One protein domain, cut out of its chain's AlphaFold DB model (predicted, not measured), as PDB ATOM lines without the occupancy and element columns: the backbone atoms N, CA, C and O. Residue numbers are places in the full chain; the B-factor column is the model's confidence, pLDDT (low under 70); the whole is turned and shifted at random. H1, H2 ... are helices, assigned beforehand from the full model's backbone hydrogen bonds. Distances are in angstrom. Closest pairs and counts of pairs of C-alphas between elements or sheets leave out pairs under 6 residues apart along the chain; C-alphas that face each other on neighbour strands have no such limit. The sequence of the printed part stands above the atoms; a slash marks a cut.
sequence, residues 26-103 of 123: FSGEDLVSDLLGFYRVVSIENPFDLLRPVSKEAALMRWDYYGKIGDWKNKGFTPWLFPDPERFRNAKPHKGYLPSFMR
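What this domain is: This is residues 26 to 103 of the 123 residues of an uncharacterized protein of Cronobacter dublinensis 1210 (UniProt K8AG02). Two helices, H1 and H3, stand at opposite ends of the domain, linked through little H2, and a long looped stretch, residues 67 to 99, runs back across one side to end in H4 at H1. This stretch folds back on itself, with residues 80 to 81 paired antiparallel with 94 to 95. The 78 printed residues hold four named helices, H1 to H4 in chain order, and no named strand: all helix, though with 32 residues in named elements, under half. It is compact, radius of gyration of the C-alphas 13.1 A, spanning 38 by 26 by 18 A.

How they stand to each other: H1, residues 30 to 42, only just touches H4, residues 100 to 103, with 3 pairs of C-alphas within 8 A, through its residues 35 to 39 alone; the closest C-alphas, of Tyr 39 and Met 102, are 7.0 A apart. H3, residues 56 to 66, and H2, residues 48 to 51, touch no helix. In H1 and H3 every O i to N i+4 pair is within hydrogen-bond range; H2 and H4 are too short for one.

Where its parts are: H1 measures 18.5 A from C-alpha 30 at (23.954, 31.363, -42.524); H3 15.4 A; H2 4.9 A; H4 5.3 A, ending at C-alpha 103 (31.737, 20.145, -51.694).

The domain as a whole: The printed part has no cut. The link H3 to H4 is long. Residues 26 to 28 are under pLDDT 70.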
ATOM      1  N   PHE A  26      24.727  33.037 -35.223       52.00
ATOM      2  CA  PHE A  26      24.607  32.163 -36.414       52.00
ATOM      3  C   PHE A  26      23.277  31.388 -36.501       52.00
ATOM      4  O   PHE A  26      23.054  30.437 -35.745       52.00
ATOM      5  N   SER A  27      22.403  31.778 -37.427       60.12
ATOM      6  CA  SER A  27      21.224  31.000 -37.805       60.12
ATOM      7  C   SER A  27      21.646  29.624 -38.324       60.12
ATOM      8  O   SER A  27      22.795  29.391 -38.710       60.12
ATOM      9  N   GLY A  28      20.702  28.688 -38.369       62.28
ATOM     10  CA  GLY A  28      20.931  27.354 -38.923       62.28
ATOM     11  C   GLY A  28      21.423  27.335 -40.366       62.28
ATOM     12  O   GLY A  28      22.038  26.356 -40.801       62.28
ATOM     13  N   GLU A  29      21.159  28.421 -41.084       76.50
ATOM     14  CA  GLU A  29      21.335  28.525 -42.524       76.50
ATOM     15  C   GLU A  29      22.544  29.366 -42.936       76.50
ATOM     16  O   GLU A  29      23.069  29.111 -44.014       76.50
ATOM     17  N   ASP A  30      23.032  30.290 -42.100       76.81
ATOM     18  CA  ASP A  30      23.954  31.363 -42.524       76.81
ATOM     19  C   ASP A  30      25.206  30.842 -43.254       76.81
ATOM     20  O   ASP A  30      25.494  31.237 -44.378       76.81
ATOM     21  N   LEU A  31      25.928  29.870 -42.681       80.31
ATOM     22  CA  LEU A  31      27.125  29.319 -43.340       80.31
ATOM     23  C   LEU A  31      26.806  28.573 -44.640       80.31
ATOM     24  O   LEU A  31      27.628  28.514 -45.555       80.31
ATOM     25  N   VAL A  32      25.637  27.940 -44.707       85.50
ATOM     26  CA  VAL A  32      25.224  27.157 -45.874       85.50
ATOM     27  C   VAL A  32      24.732  28.080 -46.989       85.50
ATOM     28  O   VAL A  32      25.039  27.820 -48.154       85.50
ATOM     29  N   SER A  33      24.022  29.159 -46.654       85.62
ATOM     30  CA  SER A  33      23.548  30.164 -47.607       85.62
ATOM     31  C   SER A  33      24.700  31.002 -48.162       85.62
ATOM     32  O   SER A  33      24.745  31.204 -49.376       85.62
ATOM     33  N   ASP A  34      25.686  31.369 -47.336       86.75
ATOM     34  CA  ASP A  34      26.923  32.021 -47.783       86.75
ATOM     35  C   ASP A  34      27.680  31.150 -48.794       86.75
ATOM     36  O   ASP A  34      28.067  31.607 -49.874       86.75
ATOM     37  N   LEU A  35      27.849  29.858 -48.481       87.31
ATOM     38  CA  LEU A  35      28.498  28.910 -49.384       87.31
ATOM     39  C   LEU A  35      27.710  28.749 -50.689       87.31
ATOM     40  O   LEU A  35      28.300  28.721 -51.768       87.31
ATOM     41  N   LEU A  36      26.380  28.657 -50.611       90.12
ATOM     42  CA  LEU A  36      25.526  28.577 -51.793       90.12
ATOM     43  C   LEU A  36      25.662  29.834 -52.659       90.12
ATOM     44  O   LEU A  36      25.828  29.718 -53.872       90.12
ATOM     45  N   GLY A  37      25.628  31.018 -52.046       89.25
ATOM     46  CA  GLY A  37      25.826  32.300 -52.720       89.25
ATOM     47  C   GLY A  37      27.171  32.365 -53.436       89.25
ATOM     48  O   GLY A  37      27.228  32.757 -54.599       89.25
ATOM     49  N   PHE A  38      28.236  31.881 -52.796       88.88
ATOM     50  CA  PHE A  38      29.545  31.761 -53.425       88.88
ATOM     51  C   PHE A  38      29.496  30.879 -54.684       88.88
ATOM     52  O   PHE A  38      29.863  31.344 -55.763       88.88
ATOM     53  N   TYR A  39      28.975  29.647 -54.594       89.44
ATOM     54  CA  TYR A  39      28.864  28.753 -55.759       89.44
ATOM     55  C   TYR A  39      28.016  29.333 -56.890       89.44
ATOM     56  O   TYR A  39      28.331  29.092 -58.058       89.44
ATOM     57  N   ARG A  40      26.984  30.119 -56.556       90.25
ATOM     58  CA  ARG A  40      26.167  30.824 -57.549       90.25
ATOM     59  C   ARG A  40      26.962  31.805 -58.392       90.25
ATOM     60  O   ARG A  40      26.704  31.932 -59.582       90.25
ATOM     61  N   VAL A  41      27.933  32.473 -57.777       88.06
ATOM     62  CA  VAL A  41      28.776  33.465 -58.449       88.06
ATOM     63  C   VAL A  41      29.918  32.806 -59.219       88.06
ATOM     64  O   VAL A  41      30.231  33.245 -60.321       88.06
ATOM     65  N   VAL A  42      30.555  31.768 -58.666       86.19
ATOM     66  CA  VAL A  42      31.806  31.238 -59.241       86.19
ATOM     67  C   VAL A  42      31.646  30.035 -60.167       86.19
ATOM     68  O   VAL A  42      32.581  29.732 -60.902       86.19
ATOM     69  N   SER A  43      30.532  29.299 -60.104       86.75
ATOM     70  CA  SER A  43      30.463  27.976 -60.741       86.75
ATOM     71  C   SER A  43      29.119  27.629 -61.372       86.75
ATOM     72  O   SER A  43      29.108  27.083 -62.472       86.75
ATOM     73  N   ILE A  44      28.001  27.879 -60.686       87.75
ATOM     74  CA  ILE A  44      26.675  27.416 -61.115       87.75
ATOM     75  C   ILE A  44      25.682  28.560 -60.962       87.75
ATOM     76  O   ILE A  44      25.146  28.769 -59.879       87.75
ATOM     77  N   GLU A  45      25.391  29.263 -62.052       85.69
ATOM     78  CA  GLU A  45      24.501  30.432 -62.049       85.69
ATOM     79  C   GLU A  45      23.116  30.127 -61.437       85.69
ATOM     80  O   GLU A  45      22.620  30.869 -60.577       85.69
ATOM     81  N   ASN A  46      22.526  28.981 -61.806       89.69
ATOM     82  CA  ASN A  46      21.246  28.509 -61.279       89.69
ATOM     83  C   ASN A  46      21.345  27.093 -60.665       89.69
ATOM     84  O   ASN A  46      21.281  26.098 -61.386       89.69
ATOM     85  N   PRO A  47      21.470  26.972 -59.330       89.19
ATOM     86  CA  PRO A  47      21.576  25.684 -58.648       89.19
ATOM     87  C   PRO A  47      20.215  25.072 -58.275       89.19
ATOM     88  O   PRO A  47      20.183  24.022 -57.631       89.19
ATOM     89  N   PHE A  48      19.084  25.704 -58.609       89.31
ATOM     90  CA  PHE A  48      17.777  25.281 -58.093       89.31
ATOM     91  C   PHE A  48      17.328  23.910 -58.593       89.31
ATOM     92  O   PHE A  48      16.710  23.178 -57.822       89.31
ATOM     93  N   ASP A  49      17.730  23.495 -59.793       88.81
ATOM     94  CA  ASP A  49      17.451  22.141 -60.294       88.81
ATOM     95  C   ASP A  49      18.162  21.054 -59.468       88.81
ATOM     96  O   ASP A  49      17.660  19.937 -59.304       88.81
ATOM     97  N   LEU A  50      19.321  21.397 -58.892       89.31
ATOM     98  CA  LEU A  50      20.100  20.519 -58.018       89.31
ATOM     99  C   LEU A  50      19.572  20.532 -56.579       89.31
ATOM    100  O   LEU A  50      19.604  19.504 -55.905       89.31
ATOM    101  N   LEU A  51      19.106  21.692 -56.104       90.12
ATOM    102  CA  LEU A  51      18.615  21.880 -54.735       90.12
ATOM    103  C   LEU A  51      17.166  21.432 -54.541       90.12
ATOM    104  O   LEU A  51      16.815  21.015 -53.441       90.12
ATOM    105  N   ARG A  52      16.343  21.513 -55.593       91.00
ATOM    106  CA  ARG A  52      14.911  21.179 -55.588       91.00
ATOM    107  C   ARG A  52      14.167  21.871 -54.433       91.00
ATOM    108  O   ARG A  52      13.645  21.183 -53.551       91.00
ATOM    109  N   PRO A  53      14.148  23.219 -54.400       91.25
ATOM    110  CA  PRO A  53      13.472  23.950 -53.338       91.25
ATOM    111  C   PRO A  53      11.988  23.576 -53.286       91.25
ATOM    112  O   PRO A  53      11.347  23.341 -54.312       91.25
ATOM    113  N   VAL A  54      11.443  23.518 -52.074       93.00
ATOM    114  CA  VAL A  54      10.007  23.311 -51.864       93.00
ATOM    115  C   VAL A  54       9.225  24.585 -52.199       93.00
ATOM    116  O   VAL A  54       9.802  25.669 -52.292       93.00
ATOM    117  N   SER A  55       7.904  24.469 -52.366       94.88
ATOM    118  CA  SER A  55       7.052  25.647 -52.554       94.88
ATOM    119  C   SER A  55       7.071  26.555 -51.318       94.88
ATOM    120  O   SER A  55       7.403  26.123 -50.210       94.88
ATOM    121  N   LYS A  56       6.676  27.820 -51.493       94.44
ATOM    122  CA  LYS A  56       6.602  28.792 -50.395       94.44
ATOM    123  C   LYS A  56       5.666  28.311 -49.285       94.44
ATOM    124  O   LYS A  56       5.993  28.433 -48.111       94.44
ATOM    125  N   GLU A  57       4.530  27.734 -49.657       95.88
ATOM    126  CA  GLU A  57       3.521  27.205 -48.738       95.88
ATOM    127  C   GLU A  57       4.108  26.058 -47.908       95.88
ATOM    128  O   GLU A  57       3.980  26.037 -46.687       95.88
ATOM    129  N   ALA A  58       4.841  25.148 -48.556       94.94
ATOM    130  CA  ALA A  58       5.511  24.039 -47.886       94.94
ATOM    131  C   ALA A  58       6.658  24.501 -46.964       94.94
ATOM    132  O   ALA A  58       6.917  23.861 -45.940       94.94
ATOM    133  N   ALA A  59       7.352  25.587 -47.315       92.50
ATOM    134  CA  ALA A  59       8.370  26.200 -46.464       92.50
ATOM    135  C   ALA A  59       7.746  26.861 -45.223       92.50
ATOM    136  O   ALA A  59       8.198  26.607 -44.108       92.50
ATOM    137  N   LEU A  60       6.673  27.640 -45.402       93.19
ATOM    138  CA  LEU A  60       5.941  28.277 -44.301       93.19
ATOM    139  C   LEU A  60       5.332  27.246 -43.348       93.19
ATOM    140  O   LEU A  60       5.496  27.371 -42.143       93.19
ATOM    141  N   MET A  61       4.758  26.157 -43.868       93.69
ATOM    142  CA  MET A  61       4.256  25.055 -43.038       93.69
ATOM    143  C   MET A  61       5.337  24.481 -42.104       93.69
ATOM    144  O   MET A  61       5.065  24.168 -40.947       93.69
ATOM    145  N   ARG A  62       6.578  24.335 -42.587       93.38
ATOM    146  CA  ARG A  62       7.703  23.864 -41.759       93.38
ATOM    147  C   ARG A  62       8.114  24.904 -40.727       93.38
ATOM    148  O   ARG A  62       8.416  24.524 -39.600       93.38
ATOM    149  N   TRP A  63       8.111  26.181 -41.099       91.31
ATOM    150  CA  TRP A  63       8.378  27.282 -40.177       91.31
ATOM    151  C   TRP A  63       7.361  27.306 -39.030       91.31
ATOM    152  O   TRP A  63       7.741  27.353 -37.863       91.31
ATOM    153  N   ASP A  64       6.072  27.196 -39.350       92.38
ATOM    154  CA  ASP A  64       4.995  27.206 -38.358       92.38
ATOM    155  C   ASP A  64       5.037  25.967 -37.449       92.38
ATOM    156  O   ASP A  64       4.748  26.061 -36.257       92.38
ATOM    157  N   TYR A  65       5.437  24.808 -37.985       92.88
ATOM    158  CA  TYR A  65       5.508  23.555 -37.228       92.88
ATOM    159  C   TYR A  65       6.762  23.437 -36.345       92.88
ATOM    160  O   TYR A  65       6.667  23.031 -35.187       92.88
ATOM    161  N   TYR A  66       7.948  23.750 -36.878       91.25
ATOM    162  CA  TYR A  66       9.231  23.566 -36.180       91.25
ATOM    163  C   TYR A  66       9.729  24.823 -35.454       91.25
ATOM    164  O   TYR A  66      10.723  24.749 -34.728       91.25
ATOM    165  N   GLY A  67       9.051  25.957 -35.628       88.69
ATOM    166  CA  GLY A  67       9.428  27.235 -35.038       88.69
ATOM    167  C   GLY A  67      10.440  28.015 -35.876       88.69
ATOM    168  O   GLY A  67      10.787  27.660 -37.005       88.69
ATOM    169  N   LYS A  68      10.915  29.126 -35.308       83.50
ATOM    170  CA  LYS A  68      11.795  30.069 -36.004       83.50
ATOM    171  C   LYS A  68      13.131  29.406 -36.337       83.50
ATOM    172  O   LYS A  68      13.786  28.831 -35.474       83.50
ATOM    173  N   ILE A  69      13.598  29.585 -37.572       75.38
ATOM    174  CA  ILE A  69      14.894  29.048 -38.026       75.38
ATOM    175  C   ILE A  69      16.073  29.591 -37.201       75.38
ATOM    176  O   ILE A  69      17.052  28.880 -36.982       75.38
ATOM    177  N   GLY A  70      15.955  30.815 -36.675       70.62
ATOM    178  CA  GLY A  70      16.974  31.436 -35.824       70.62
ATOM    179  C   GLY A  70      17.285  30.667 -34.533       70.62
ATOM    180  O   GLY A  70      18.400  30.793 -34.023       70.62
ATOM    181  N   ASP A  71      16.364  29.829 -34.050       80.12
ATOM    182  CA  ASP A  71      16.567  28.989 -32.861       80.12
ATOM    183  C   ASP A  71      17.475  27.779 -33.168       80.12
ATOM    184  O   ASP A  71      18.129  27.219 -32.285       80.12
ATOM    185  N   TRP A  72      17.586  27.394 -34.443       82.94
ATOM    186  CA  TRP A  72      18.325  26.219 -34.904       82.94
ATOM    187  C   TRP A  72      19.779  26.547 -35.237       82.94
ATOM    188  O   TRP A  72      20.185  26.486 -36.388       82.94
ATOM    189  N   LYS A  73      20.610  26.868 -34.245       80.62
ATOM    190  CA  LYS A  73      22.001  27.302 -34.488       80.62
ATOM    191  C   LYS A  73      22.837  26.266 -35.267       80.62
ATOM    192  O   LYS A  73      22.780  25.056 -35.008       80.62
ATOM    193  N   ASN A  74      23.673  26.732 -36.198       77.12
ATOM    194  CA  ASN A  74      24.582  25.884 -36.973       77.12
ATOM    195  C   ASN A  74      25.945  26.550 -37.180       77.12
ATOM    196  O   ASN A  74      26.051  27.610 -37.781       77.12
ATOM    197  N   LYS A  75      27.006  25.890 -36.705       75.12
ATOM    198  CA  LYS A  75      28.389  26.398 -36.762       75.12
ATOM    199  C   LYS A  75      29.253  25.707 -37.821       75.12
ATOM    200  O   LYS A  75      30.477  25.809 -37.786       75.12
ATOM    201  N   GLY A  76      28.644  24.940 -38.724       77.44
ATOM    202  CA  GLY A  76      29.368  24.212 -39.759       77.44
ATOM    203  C   GLY A  76      28.622  24.145 -41.084       77.44
ATOM    204  O   GLY A  76      27.464  24.531 -41.204       77.44
ATOM    205  N   PHE A  77      29.295  23.583 -42.083       82.19
ATOM    206  CA  PHE A  77      28.756  23.338 -43.419       82.19
ATOM    207  C   PHE A  77      27.873  22.078 -43.462       82.19
ATOM    208  O   PHE A  77      28.065  21.186 -44.284       82.19
ATOM    209  N   THR A  78      26.931  21.976 -42.525       86.81
ATOM    210  CA  THR A  78      25.980  20.860 -42.409       86.81
ATOM    211  C   THR A  78      24.566  21.424 -42.367       86.81
ATOM    212  O   THR A  78      24.203  21.966 -41.326       86.81
ATOM    213  N   PRO A  79      23.777  21.360 -43.451       89.88
ATOM    214  CA  PRO A  79      22.456  21.980 -43.488       89.88
ATOM    215  C   PRO A  79      21.509  21.357 -42.464       89.88
ATOM    216  O   PRO A  79      21.538  20.144 -42.256       89.88
ATOM    217  N   TRP A  80      20.639  22.168 -41.865       91.62
ATOM    218  CA  TRP A  80      19.460  21.647 -41.181       91.62
ATOM    219  C   TRP A  80      18.425  21.208 -42.213       91.62
ATOM    220  O   TRP A  80      18.127  21.927 -43.163       91.62
ATOM    221  N   LEU A  81      17.889  20.007 -42.027       91.94
ATOM    222  CA  LEU A  81      16.790  19.470 -42.809       91.94
ATOM    223  C   LEU A  81      15.544  19.448 -41.935       91.94
ATOM    224  O   LEU A  81      15.565  18.900 -40.831       91.94
ATOM    225  N   PHE A  82      14.465  20.017 -42.467       93.50
ATOM    226  CA  PHE A  82      13.153  20.070 -41.835       93.50
ATOM    227  C   PHE A  82      12.210  19.129 -42.594       93.50
ATOM    228  O   PHE A  82      11.773  19.458 -43.707       93.50
ATOM    229  N   PRO A  83      11.950  17.924 -42.052       94.69
ATOM    230  CA  PRO A  83      11.055  16.958 -42.671       94.69
ATOM    231  C   PRO A  83       9.662  17.535 -42.912       94.69
ATOM    232  O   PRO A  83       9.267  18.537 -42.333       94.69
ATOM    233  N   ASP A  84       8.906  16.909 -43.803       94.69
ATOM    234  CA  ASP A  84       7.507  17.279 -43.983       94.69
ATOM    235  C   ASP A  84       6.671  16.826 -42.770       94.69
ATOM    236  O   ASP A  84       6.611  15.616 -42.531       94.69
ATOM    237  N   PRO A  85       6.037  17.734 -42.011       92.56
ATOM    238  CA  PRO A  85       5.302  17.360 -40.807       92.56
ATOM    239  C   PRO A  85       4.033  16.549 -41.104       92.56
ATOM    240  O   PRO A  85       3.630  15.724 -40.284       92.56
ATOM    241  N   GLU A  86       3.416  16.720 -42.278       92.81
ATOM    242  CA  GLU A  86       2.211  15.975 -42.647       92.81
ATOM    243  C   GLU A  86       2.548  14.552 -43.089       92.81
ATOM    244  O   GLU A  86       1.868  13.598 -42.694       92.81
ATOM    245  N   ARG A  87       3.625  14.394 -43.870       92.06
ATOM    246  CA  ARG A  87       4.077  13.076 -44.347       92.06
ATOM    247  C   ARG A  87       4.863  12.298 -43.295       92.06
ATOM    248  O   ARG A  87       4.778  11.074 -43.256       92.06
ATOM    249  N   PHE A  88       5.624  12.986 -42.447       90.75
ATOM    250  CA  PHE A  88       6.541  12.387 -41.477       90.75
ATOM    251  C   PHE A  88       6.302  12.939 -40.068       90.75
ATOM    252  O   PHE A  88       7.175  13.563 -39.469       90.75
ATOM    253  N   ARG A  89       5.128  12.645 -39.502       82.06
ATOM    254  CA  ARG A  89       4.647  13.192 -38.214       82.06
ATOM    255  C   ARG A  89       5.593  13.036 -37.016       82.06
ATOM    256  O   ARG A  89       5.510  13.815 -36.078       82.06
ATOM    257  N   ASN A  90       6.477  12.037 -37.035       88.12
ATOM    258  CA  ASN A  90       7.420  11.762 -35.943       88.12
ATOM    259  C   ASN A  90       8.866  12.160 -36.278       88.12
ATOM    260  O   ASN A  90       9.775  11.920 -35.480       88.12
ATOM    261  N   ALA A  91       9.109  12.715 -37.468       92.31
ATOM    262  CA  ALA A  91      10.448  13.077 -37.895       92.31
ATOM    263  C   ALA A  91      10.866  14.413 -37.277       92.31
ATOM    264  O   ALA A  91      10.146  15.413 -37.319       92.31
ATOM    265  N   LYS A  92      12.070  14.416 -36.708       91.88
ATOM    266  CA  LYS A  92      12.671  15.596 -36.091       91.88
ATOM    267  C   LYS A  92      13.606  16.294 -37.078       91.88
ATOM    268  O   LYS A  92      14.204  15.614 -37.927       91.88
ATOM    269  N   PRO A  93      13.781  17.620 -36.955       93.75
ATOM    270  CA  PRO A  93      14.839  18.314 -37.664       93.75
ATOM    271  C   PRO A  93      16.184  17.669 -37.349       93.75
ATOM    272  O   PRO A  93      16.446  17.261 -36.214       93.75
ATOM    273  N   HIS A  94      17.024  17.532 -38.364       92.88
ATOM    274  CA  HIS A  94      18.330  16.893 -38.237       92.88
ATOM    275  C   HIS A  94      19.319  17.497 -39.226       92.88
ATOM    276  O   HIS A  94      18.939  18.160 -40.190       92.88
ATOM    277  N   LYS A  95      20.608  17.266 -38.988       91.69
ATOM    278  CA  LYS A  95      21.666  17.730 -39.883       91.69
ATOM    279  C   LYS A  95      21.802  16.794 -41.078       91.69
ATOM    280  O   LYS A  95      21.862  15.578 -40.911       91.69
ATOM    281  N   GLY A  96      21.865  17.374 -42.267       91.00
ATOM    282  CA  GLY A  96      22.108  16.683 -43.524       91.00
ATOM    283  C   GLY A  96      23.535  16.860 -44.037       91.00
ATOM    284  O   GLY A  96      24.397  17.472 -43.400       91.00
ATOM    285  N   TYR A  97      23.757  16.346 -45.243       90.75
ATOM    286  CA  TYR A  97      24.985  16.550 -46.003       90.75
ATOM    287  C   TYR A  97      24.781  17.620 -47.069       90.75
ATOM    288  O   TYR A  97      23.709  17.721 -47.664       90.75
ATOM    289  N   LEU A  98      25.836  18.382 -47.350       90.38
ATOM    290  CA  LEU A  98      25.832  19.278 -48.497       90.38
ATOM    291  C   LEU A  98      25.723  18.495 -49.816       90.38
ATOM    292  O   LEU A  98      26.339  17.426 -49.951       90.38
ATOM    293  N   PRO A  99      25.022  19.049 -50.820       90.88
ATOM    294  CA  PRO A  99      25.070  18.547 -52.188       90.88
ATOM    295  C   PRO A  99      26.512  18.372 -52.681       90.88
ATOM    296  O   PRO A  99      27.425  19.078 -52.250       90.88
ATOM    297  N   SER A 100      26.741  17.425 -53.594       90.00
ATOM    298  CA  SER A 100      28.080  17.158 -54.153       90.00
ATOM    299  C   SER A 100      28.724  18.409 -54.751       90.00
ATOM    300  O   SER A 100      29.893  18.671 -54.479       90.00
ATOM    301  N   PHE A 101      27.953  19.221 -55.480       89.50
ATOM    302  CA  PHE A 101      28.463  20.439 -56.110       89.50
ATOM    303  C   PHE A 101      28.995  21.453 -55.087       89.50
ATOM    304  O   PHE A 101      30.001  22.107 -55.346       89.50
ATOM    305  N   MET A 102      28.395  21.510 -53.889       89.62
ATOM    306  CA  MET A 102      28.808  22.418 -52.815       89.62
ATOM    307  C   MET A 102      30.034  21.929 -52.030       89.62
ATOM    308  O   MET A 102      30.495  22.607 -51.114       89.62
ATOM    309  N   ARG A 103      30.577  20.755 -52.364       89.19
ATOM    310  CA  ARG A 103      31.737  20.145 -51.694       89.19
ATOM    311  C   ARG A 103      32.988  20.105 -52.572       89.19
ATOM    312  O   ARG A 103      33.962  19.455 -52.210       89.19
TER     313      ARG A 103